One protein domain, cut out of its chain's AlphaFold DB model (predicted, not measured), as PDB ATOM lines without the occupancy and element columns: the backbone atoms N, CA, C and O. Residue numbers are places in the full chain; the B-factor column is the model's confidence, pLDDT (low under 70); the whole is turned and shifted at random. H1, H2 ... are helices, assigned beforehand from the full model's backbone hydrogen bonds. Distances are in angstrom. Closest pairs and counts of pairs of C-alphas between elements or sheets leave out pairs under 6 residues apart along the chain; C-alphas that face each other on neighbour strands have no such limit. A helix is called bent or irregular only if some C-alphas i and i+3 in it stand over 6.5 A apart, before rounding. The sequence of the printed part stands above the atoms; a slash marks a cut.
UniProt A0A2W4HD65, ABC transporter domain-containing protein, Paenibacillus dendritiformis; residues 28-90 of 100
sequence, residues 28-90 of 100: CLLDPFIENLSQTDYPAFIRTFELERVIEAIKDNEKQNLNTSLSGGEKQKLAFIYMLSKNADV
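What this domain is: This is residues 28 to 90 of the 100 residues of the protein "ABC transporter domain-containing protein" of Paenibacillus dendritiformis (UniProt A0A2W4HD65). Five short helices sit round a small core: H5, the longest, is on one side, the hairpin of H3 and H4 is on the opposite side, and H1 crosses between H3 and H5, packing on both. H2 lies near H3 and H5 at another edge, and residues 86 to 90 lead away from the body after H5. The printed part has 63 residues, with named helices H1 to H5 in that order and no named strand, and is all helix. It is compact, with a radius of gyration of the C-alphas of 10.8 A and spans of 32 by 22 by 21 A.

How they stand to each other: H1, residues 31 to 39, touches H3, residues 52 to 59, at a steep tilt of 67 degrees, opposite ways; their closest C-alphas, of Ser 38 and Lys 59, are 6.3 A apart. H1 touches H5, residues 72 to 85, at a steep tilt of 66 degrees, the same way, with Leu 37 and Tyr 82 closest, their C-alphas 6.2 A apart. H2, residues 43 to 49, is close to but not clearly touching H5; the closest C-alphas, of Phe 49 and Lys 77, are 6.8 A apart. H3 and H4, residues 63 to 69, form a helical hairpin at a shallow tilt of 31 degrees; the closest C-alphas, of Ala 57 and Lys 63, are 7.6 A apart. H3 and H5 are only just apart, at 8.5 A. Every O i to N i+4 pair is within hydrogen-bond range in H1, H2, H3 and H5; H4 has 1 of 3, and 3 of 4 O i to N i+3 pairs.

Where its parts are: H1 begins at C-alpha 31 (2.990, 109.669, 56.397) and is 12.6 A long. H4 is irregular: C-alphas 64 and 67 are 7.3 A apart. H5 is 20.1 A long and ends at C-alpha 85 (14.038, 99.041, 59.026).

The domain as a whole: The C-alphas farthest apart, of Asp 60 and Val 90, are 32.2 A apart. The printed part has no cut, and its four links between helices are tight. Mean pLDDT of the printed part is 79.7; residues 61 to 65 and 88 to 89 are under 70.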
ATOM      1  N   CYS A  28       9.692 114.151  63.293       78.69
ATOM      2  CA  CYS A  28       8.359 114.300  62.722       78.69
ATOM      3  C   CYS A  28       7.904 112.976  62.093       78.69
ATOM      4  O   CYS A  28       8.555 112.451  61.187       78.69
ATOM      5  N   LEU A  29       6.770 112.440  62.548       75.31
ATOM      6  CA  LEU A  29       6.195 111.209  62.006       75.31
ATOM      7  C   LEU A  29       5.401 111.550  60.741       75.31
ATOM      8  O   LEU A  29       4.188 111.755  60.794       75.31
ATOM      9  N   LEU A  30       6.098 111.688  59.615       77.25
ATOM     10  CA  LEU A  30       5.472 111.915  58.310       77.25
ATOM     11  C   LEU A  30       4.724 110.658  57.833       77.25
ATOM     12  O   LEU A  30       5.043 109.544  58.245       77.25
ATOM     13  N   ASP A  31       3.776 110.806  56.908       76.69
ATOM     14  CA  ASP A  31       2.990 109.669  56.397       76.69
ATOM     15  C   ASP A  31       3.834 108.474  55.905       76.69
ATOM     16  O   ASP A  31       3.514 107.346  56.292       76.69
ATOM     17  N   PRO A  32       4.949 108.662  55.160       74.56
ATOM     18  CA  PRO A  32       5.802 107.547  54.733       74.56
ATOM     19  C   PRO A  32       6.478 106.821  55.902       74.56
ATOM     20  O   PRO A  32       6.751 105.625  55.833       74.56
ATOM     21  N   PHE A  33       6.758 107.546  56.987       77.12
ATOM     22  CA  PHE A  33       7.338 106.987  58.201       77.12
ATOM     23  C   PHE A  33       6.315 106.102  58.920       77.12
ATOM     24  O   PHE A  33       6.615 104.968  59.289       77.12
ATOM     25  N   ILE A  34       5.086 106.602  59.076       78.19
ATOM     26  CA  ILE A  34       3.983 105.866  59.707       78.19
ATOM     27  C   ILE A  34       3.629 104.617  58.889       78.19
ATOM     28  O   ILE A  34       3.379 103.554  59.455       78.19
ATOM     29  N   GLU A  35       3.625 104.728  57.561       79.56
ATOM     30  CA  GLU A  35       3.415 103.594  56.662       79.56
ATOM     31  C   GLU A  35       4.526 102.547  56.779       79.56
ATOM     32  O   GLU A  35       4.245 101.353  56.821       79.56
ATOM     33  N   ASN A  36       5.784 102.968  56.895       78.81
ATOM     34  CA  ASN A  36       6.877 102.029  57.101       78.81
ATOM     35  C   ASN A  36       6.743 101.304  58.450       78.81
ATOM     36  O   ASN A  36       6.856 100.080  58.505       78.81
ATOM     37  N   LEU A  37       6.415 102.029  59.525       78.75
ATOM     38  CA  LEU A  37       6.197 101.432  60.842       78.75
ATOM     39  C   LEU A  37       5.049 100.421  60.872       78.75
ATOM     40  O   LEU A  37       5.162  99.411  61.561       78.75
ATOM     41  N   SER A  38       3.957 100.657  60.138       77.81
ATOM     42  CA  SER A  38       2.838  99.706  60.097       77.81
ATOM     43  C   SER A  38       3.203  98.385  59.413       77.81
ATOM     44  O   SER A  38       2.582  97.358  59.694       77.81
ATOM     45  N   GLN A  39       4.222  98.406  58.550       76.56
ATOM     46  CA  GLN A  39       4.762  97.249  57.831       76.56
ATOM     47  C   GLN A  39       5.953  96.596  58.550       76.56
ATOM     48  O   GLN A  39       6.418  95.536  58.136       76.56
ATOM     49  N   THR A  40       6.464  97.224  59.608       71.12
ATOM     50  CA  THR A  40       7.688  96.806  60.286       71.12
ATOM     51  C   THR A  40       7.407  95.723  61.333       71.12
ATOM     52  O   THR A  40       6.573  95.908  62.219       71.12
ATOM     53  N   ASP A  41       8.152  94.616  61.283       71.56
ATOM     54  CA  ASP A  41       8.029  93.491  62.221       71.56
ATOM     55  C   ASP A  41       9.221  93.437  63.199       71.56
ATOM     56  O   ASP A  41      10.152  92.645  63.052       71.56
ATOM     57  N   TYR A  42       9.209  94.319  64.208       81.31
ATOM     58  CA  TYR A  42      10.196  94.341  65.304       81.31
ATOM     59  C   TYR A  42       9.541  94.187  66.692       81.31
ATOM     60  O   TYR A  42       9.664  95.074  67.546       81.31
ATOM     61  N   PRO A  43       8.866  93.056  66.978       82.38
ATOM     62  CA  PRO A  43       8.072  92.875  68.198       82.38
ATOM     63  C   PRO A  43       8.910  92.975  69.478       82.38
ATOM     64  O   PRO A  43       8.436  93.476  70.498       82.38
ATOM     65  N   ALA A  44      10.180  92.559  69.429       85.94
ATOM     66  CA  ALA A  44      11.096  92.671  70.563       85.94
ATOM     67  C   ALA A  44      11.387  94.134  70.939       85.94
ATOM     68  O   ALA A  44      11.381  94.471  72.123       85.94
ATOM     69  N   PHE A  45      11.605  95.009  69.951       85.75
ATOM     70  CA  PHE A  45      11.856  96.431  70.195       85.75
ATOM     71  C   PHE A  45      10.586  97.163  70.608       85.75
ATOM     72  O   PHE A  45      10.638  97.929  71.563       85.75
ATOM     73  N   ILE A  46       9.450  96.875  69.961       86.56
ATOM     74  CA  ILE A  46       8.146  97.444  70.337       86.56
ATOM     75  C   ILE A  46       7.870  97.179  71.821       86.56
ATOM     76  O   ILE A  46       7.567  98.115  72.553       86.56
ATOM     77  N   ARG A  47       8.080  95.937  72.275       87.88
ATOM     78  CA  ARG A  47       7.894  95.555  73.679       87.88
ATOM     79  C   ARG A  47       8.919  96.175  74.621       87.88
ATOM     80  O   ARG A  47       8.573  96.623  75.704       87.88
ATOM     81  N   THR A  48      10.190  96.202  74.224       89.12
ATOM     82  CA  THR A  48      11.267  96.792  75.043       89.12
ATOM     83  C   THR A  48      11.063  98.291  75.253       89.12
ATOM     84  O   THR A  48      11.433  98.838  76.288       89.12
ATOM     85  N   PHE A  49      10.486  98.963  74.261       89.25
ATOM     86  CA  PHE A  49      10.242 100.396  74.281       89.25
ATOM     87  C   PHE A  49       8.854 100.800  74.770       89.25
ATOM     88  O   PHE A  49       8.638 102.008  74.921       89.25
ATOM     89  N   GLU A  50       7.993  99.820  75.069       89.94
ATOM     90  CA  GLU A  50       6.610  99.993  75.529       89.94
ATOM     91  C   GLU A  50       5.760 100.786  74.516       89.94
ATOM     92  O   GLU A  50       5.058 101.737  74.854       89.94
ATOM     93  N   LEU A  51       5.887 100.438  73.231       88.50
ATOM     94  CA  LEU A  51       5.240 101.132  72.110       88.50
ATOM     95  C   LEU A  51       3.990 100.415  71.582       88.50
ATOM     96  O   LEU A  51       3.466 100.805  70.540       88.50
ATOM     97  N   GLU A  52       3.490  99.384  72.264       87.69
ATOM     98  CA  GLU A  52       2.350  98.573  71.816       87.69
ATOM     99  C   GLU A  52       1.130  99.440  71.497       87.69
ATOM    100  O   GLU A  52       0.591  99.363  70.394       87.69
ATOM    101  N   ARG A  53       0.778 100.356  72.410       86.81
ATOM    102  CA  ARG A  53      -0.341 101.295  72.230       86.81
ATOM    103  C   ARG A  53      -0.169 102.172  70.989       86.81
ATOM    104  O   ARG A  53      -1.139 102.526  70.326       86.81
ATOM    105  N   VAL A  54       1.069 102.557  70.687       84.44
ATOM    106  CA  VAL A  54       1.375 103.435  69.557       84.44
ATOM    107  C   VAL A  54       1.241 102.684  68.240       84.44
ATOM    108  O   VAL A  54       0.658 103.199  67.290       84.44
ATOM    109  N   ILE A  55       1.736 101.447  68.193       83.31
ATOM    110  CA  ILE A  55       1.615 100.579  67.020       83.31
ATOM    111  C   ILE A  55       0.152 100.203  66.761       83.31
ATOM    112  O   ILE A  55      -0.263 100.175  65.603       83.31
ATOM    113  N   GLU A  56      -0.641  99.963  67.805       83.88
ATOM    114  CA  GLU A  56      -2.093  99.773  67.685       83.88
ATOM    115  C   GLU A  56      -2.774 101.016  67.093       83.88
ATOM    116  O   GLU A  56      -3.449 100.905  66.070       83.88
ATOM    117  N   ALA A  57      -2.494 102.212  67.620       82.31
ATOM    118  CA  ALA A  57      -3.044 103.464  67.088       82.31
ATOM    119  C   ALA A  57      -2.655 103.726  65.616       82.31
ATOM    120  O   ALA A  57      -3.449 104.251  64.831       82.31
ATOM    121  N   ILE A  58      -1.441 103.331  65.211       80.00
ATOM    122  CA  ILE A  58      -0.993 103.399  63.810       80.00
ATOM    123  C   ILE A  58      -1.816 102.454  62.919       80.00
ATOM    124  O   ILE A  58      -2.188 102.840  61.806       80.00
ATOM    125  N   LYS A  59      -2.103 101.232  63.387       77.06
ATOM    126  CA  LYS A  59      -2.884 100.225  62.646       77.06
ATOM    127  C   LYS A  59      -4.355 100.615  62.505       77.06
ATOM    128  O   LYS A  59      -4.927 100.398  61.439       77.06
ATOM    129  N   ASP A  60      -4.918 101.268  63.515       76.69
ATOM    130  CA  ASP A  60      -6.313 101.722  63.530       76.69
ATOM    131  C   ASP A  60      -6.555 103.014  62.717       76.69
ATOM    132  O   ASP A  60      -7.641 103.589  62.742       76.69
ATOM    133  N   ASN A  61      -5.569 103.454  61.919       65.69
ATOM    134  CA  ASN A  61      -5.621 104.654  61.073       65.69
ATOM    135  C   ASN A  61      -5.836 105.981  61.830       65.69
ATOM    136  O   ASN A  61      -6.195 106.987  61.215       65.69
ATOM    137  N   GLU A  62      -5.486 106.065  63.115       65.06
ATOM    138  CA  GLU A  62      -5.489 107.327  63.876       65.06
ATOM    139  C   GLU A  62      -4.277 108.236  63.551       65.06
ATOM    140  O   GLU A  62      -3.778 108.994  64.386       65.06
ATOM    141  N   LYS A  63      -3.798 108.196  62.297       66.12
ATOM    142  CA  LYS A  63      -2.584 108.882  61.806       66.12
ATOM    143  C   LYS A  63      -2.585 110.383  62.091       66.12
ATOM    144  O   LYS A  63      -1.545 110.947  62.420       66.12
ATOM    145  N   GLN A  64      -3.755 111.020  62.024       61.31
ATOM    146  CA  GLN A  64      -3.893 112.474  62.163       61.31
ATOM    147  C   GLN A  64      -3.580 112.997  63.575       61.31
ATOM    148  O   GLN A  64      -3.177 114.150  63.707       61.31
ATOM    149  N   ASN A  65      -3.699 112.165  64.616       68.56
ATOM    150  CA  ASN A  65      -3.472 112.577  66.009       68.56
ATOM    151  C   ASN A  65      -2.182 112.003  66.613       68.56
ATOM    152  O   ASN A  65      -1.836 112.314  67.754       68.56
ATOM    153  N   LEU A  66      -1.438 111.176  65.877       72.94
ATOM    154  CA  LEU A  66      -0.233 110.520  66.391       72.94
ATOM    155  C   LEU A  66       0.882 111.523  66.721       72.94
ATOM    156  O   LEU A  66       1.485 111.452  67.787       72.94
ATOM    157  N   ASN A  67       1.106 112.536  65.880       72.31
ATOM    158  CA  ASN A  67       2.153 113.532  66.147       72.31
ATOM    159  C   ASN A  67       1.893 114.393  67.397       72.31
ATOM    160  O   ASN A  67       2.851 114.865  68.009       72.31
ATOM    161  N   THR A  68       0.634 114.619  67.775       77.31
ATOM    162  CA  THR A  68       0.262 115.437  68.944       77.31
ATOM    163  C   THR A  68       0.065 114.608  70.209       77.31
ATOM    164  O   THR A  68       0.218 115.136  71.307       77.31
ATOM    165  N   SER A  69      -0.257 113.319  70.073       80.81
ATOM    166  CA  SER A  69      -0.495 112.411  71.202       80.81
ATOM    167  C   SER A  69       0.764 111.724  71.733       80.81
ATOM    168  O   SER A  69       0.724 111.196  72.842       80.81
ATOM    169  N   LEU A  70       1.867 111.744  70.977       84.06
ATOM    170  CA  LEU A  70       3.132 111.123  71.366       84.06
ATOM    171  C   LEU A  70       4.087 112.115  72.021       84.06
ATOM    172  O   LEU A  70       4.319 113.222  71.525       84.06
ATOM    173  N   SER A  71       4.713 111.668  73.105       86.50
ATOM    174  CA  SER A  71       5.834 112.359  73.731       86.50
ATOM    175  C   SER A  71       7.058 112.395  72.807       86.50
ATOM    176  O   SER A  71       7.229 111.550  71.924       86.50
ATOM    177  N   GLY A  72       7.969 113.344  73.044       83.00
ATOM    178  CA  GLY A  72       9.247 113.399  72.321       83.00
ATOM    179  C   GLY A  72      10.060 112.102  72.450       83.00
ATOM    180  O   GLY A  72      10.647 111.643  71.473       83.00
ATOM    181  N   GLY A  73      10.019 111.451  73.618       84.25
ATOM    182  CA  GLY A  73      10.691 110.168  73.841       84.25
ATOM    183  C   GLY A  73      10.094 109.021  73.021       84.25
ATOM    184  O   GLY A  73      10.835 108.222  72.454       84.25
ATOM    185  N   GLU A  74       8.766 108.944  72.898       87.56
ATOM    186  CA  GLU A  74       8.117 107.951  72.028       87.56
ATOM    187  C   GLU A  74       8.456 108.196  70.556       87.56
ATOM    188  O   GLU A  74       8.797 107.250  69.847       87.56
ATOM    189  N   LYS A  75       8.468 109.461  70.112       85.75
ATOM    190  CA  LYS A  75       8.890 109.830  68.751       85.75
ATOM    191  C   LYS A  75      10.326 109.396  68.457       85.75
ATOM    192  O   LYS A  75      10.582 108.838  67.394       85.75
ATOM    193  N   GLN A  76      11.249 109.579  69.402       85.12
ATOM    194  CA  GLN A  76      12.640 109.131  69.261       85.12
ATOM    195  C   GLN A  76      12.766 107.607  69.184       85.12
ATOM    196  O   GLN A  76      13.472 107.094  68.317       85.12
ATOM    197  N   LYS A  77      12.053 106.864  70.040       88.31
ATOM    198  CA  LYS A  77      12.061 105.392  70.002       88.31
ATOM    199  C   LYS A  77      11.485 104.858  68.685       88.31
ATOM    200  O   LYS A  77      12.047 103.936  68.101       88.31
ATOM    201  N   LEU A  78      10.404 105.458  68.185       86.44
ATOM    202  CA  LEU A  78       9.845 105.121  66.874       86.44
ATOM    203  C   LEU A  78      10.832 105.433  65.750       86.44
ATOM    204  O   LEU A  78      11.006 104.608  64.858       86.44
ATOM    205  N   ALA A  79      11.494 106.594  65.797       84.56
ATOM    206  CA  ALA A  79      12.509 106.978  64.815       84.56
ATOM    207  C   ALA A  79      13.662 105.981  64.780       84.56
ATOM    208  O   ALA A  79      14.124 105.613  63.704       84.56
ATOM    209  N   PHE A  80      14.057 105.472  65.944       85.12
ATOM    210  CA  PHE A  80      15.048 104.416  66.047       85.12
ATOM    211  C   PHE A  80      14.581 103.117  65.378       85.12
ATOM    212  O   PHE A  80      15.300 102.579  64.542       85.12
ATOM    213  N   ILE A  81      13.365 102.645  65.673       85.19
ATOM    214  CA  ILE A  81      12.789 101.440  65.044       85.19
ATOM    215  C   ILE A  81      12.693 101.597  63.517       85.19
ATOM    216  O   ILE A  81      13.079 100.692  62.781       85.19
ATOM    217  N   TYR A  82      12.216 102.745  63.035       82.62
ATOM    218  CA  TYR A  82      12.175 103.058  61.607       82.62
ATOM    219  C   TYR A  82      13.572 103.051  60.984       82.62
ATOM    220  O   TYR A  82      13.774 102.539  59.890       82.62
ATOM    221  N   MET A  83      14.571 103.585  61.683       79.50
ATOM    222  CA  MET A  83      15.929 103.573  61.163       79.50
ATOM    223  C   MET A  83      16.527 102.167  61.084       79.50
ATOM    224  O   MET A  83      17.276 101.884  60.150       79.50
ATOM    225  N   LEU A  84      16.152 101.267  61.996       80.69
ATOM    226  CA  LEU A  84      16.513  99.853  61.887       80.69
ATOM    227  C   LEU A  84      15.905  99.203  60.635       80.69
ATOM    228  O   LEU A  84      16.579  98.398  60.000       80.69
ATOM    229  N   SER A  85      14.682  99.581  60.238       78.69
ATOM    230  CA  SER A  85      14.038  99.041  59.026       78.69
ATOM    231  C   SER A  85      14.710  99.497  57.729       78.69
ATOM    232  O   SER A  85      14.574  98.849  56.690       78.69
ATOM    233  N   LYS A  86      15.449 100.610  57.778       75.62
ATOM    234  CA  LYS A  86      16.178 101.164  56.634       75.62
ATOM    235  C   LYS A  86      17.515 100.484  56.359       75.62
ATOM    236  O   LYS A  86      18.106 100.808  55.337       75.62
ATOM    237  N   ASN A  87      17.976  99.567  57.216       70.81
ATOM    238  CA  ASN A  87      19.272  98.892  57.069       70.81
ATOM    239  C   ASN A  87      20.447  99.863  56.807       70.81
ATOM    240  O   ASN A  87      21.391  99.511  56.108       70.81
ATOM    241  N   ALA A  88      20.395 101.083  57.348       69.81
ATOM    242  CA  ALA A  88      21.466 102.054  57.150       69.81
ATOM    243  C   ALA A  88      22.747 101.601  57.872       69.81
ATOM    244  O   ALA A  88      22.697 101.219  59.043       69.81
ATOM    245  N   ASP A  89      23.894 101.692  57.197       69.00
ATOM    246  CA  ASP A  89      25.198 101.298  57.749       69.00
ATOM    247  C   ASP A  89      25.678 102.214  58.884       69.00
ATOM    248  O   ASP A  89      26.411 101.787  59.779       69.00
ATOM    249  N   VAL A  90      25.257 103.483  58.874       75.00
ATOM    250  CA  VAL A  90      25.596 104.476  59.898       75.00
ATOM    251  C   VAL A  90      24.341 105.200  60.374       75.00
ATOM    252  O   VAL A  90      23.589 105.765  59.583       75.00
TER     253      VAL A  90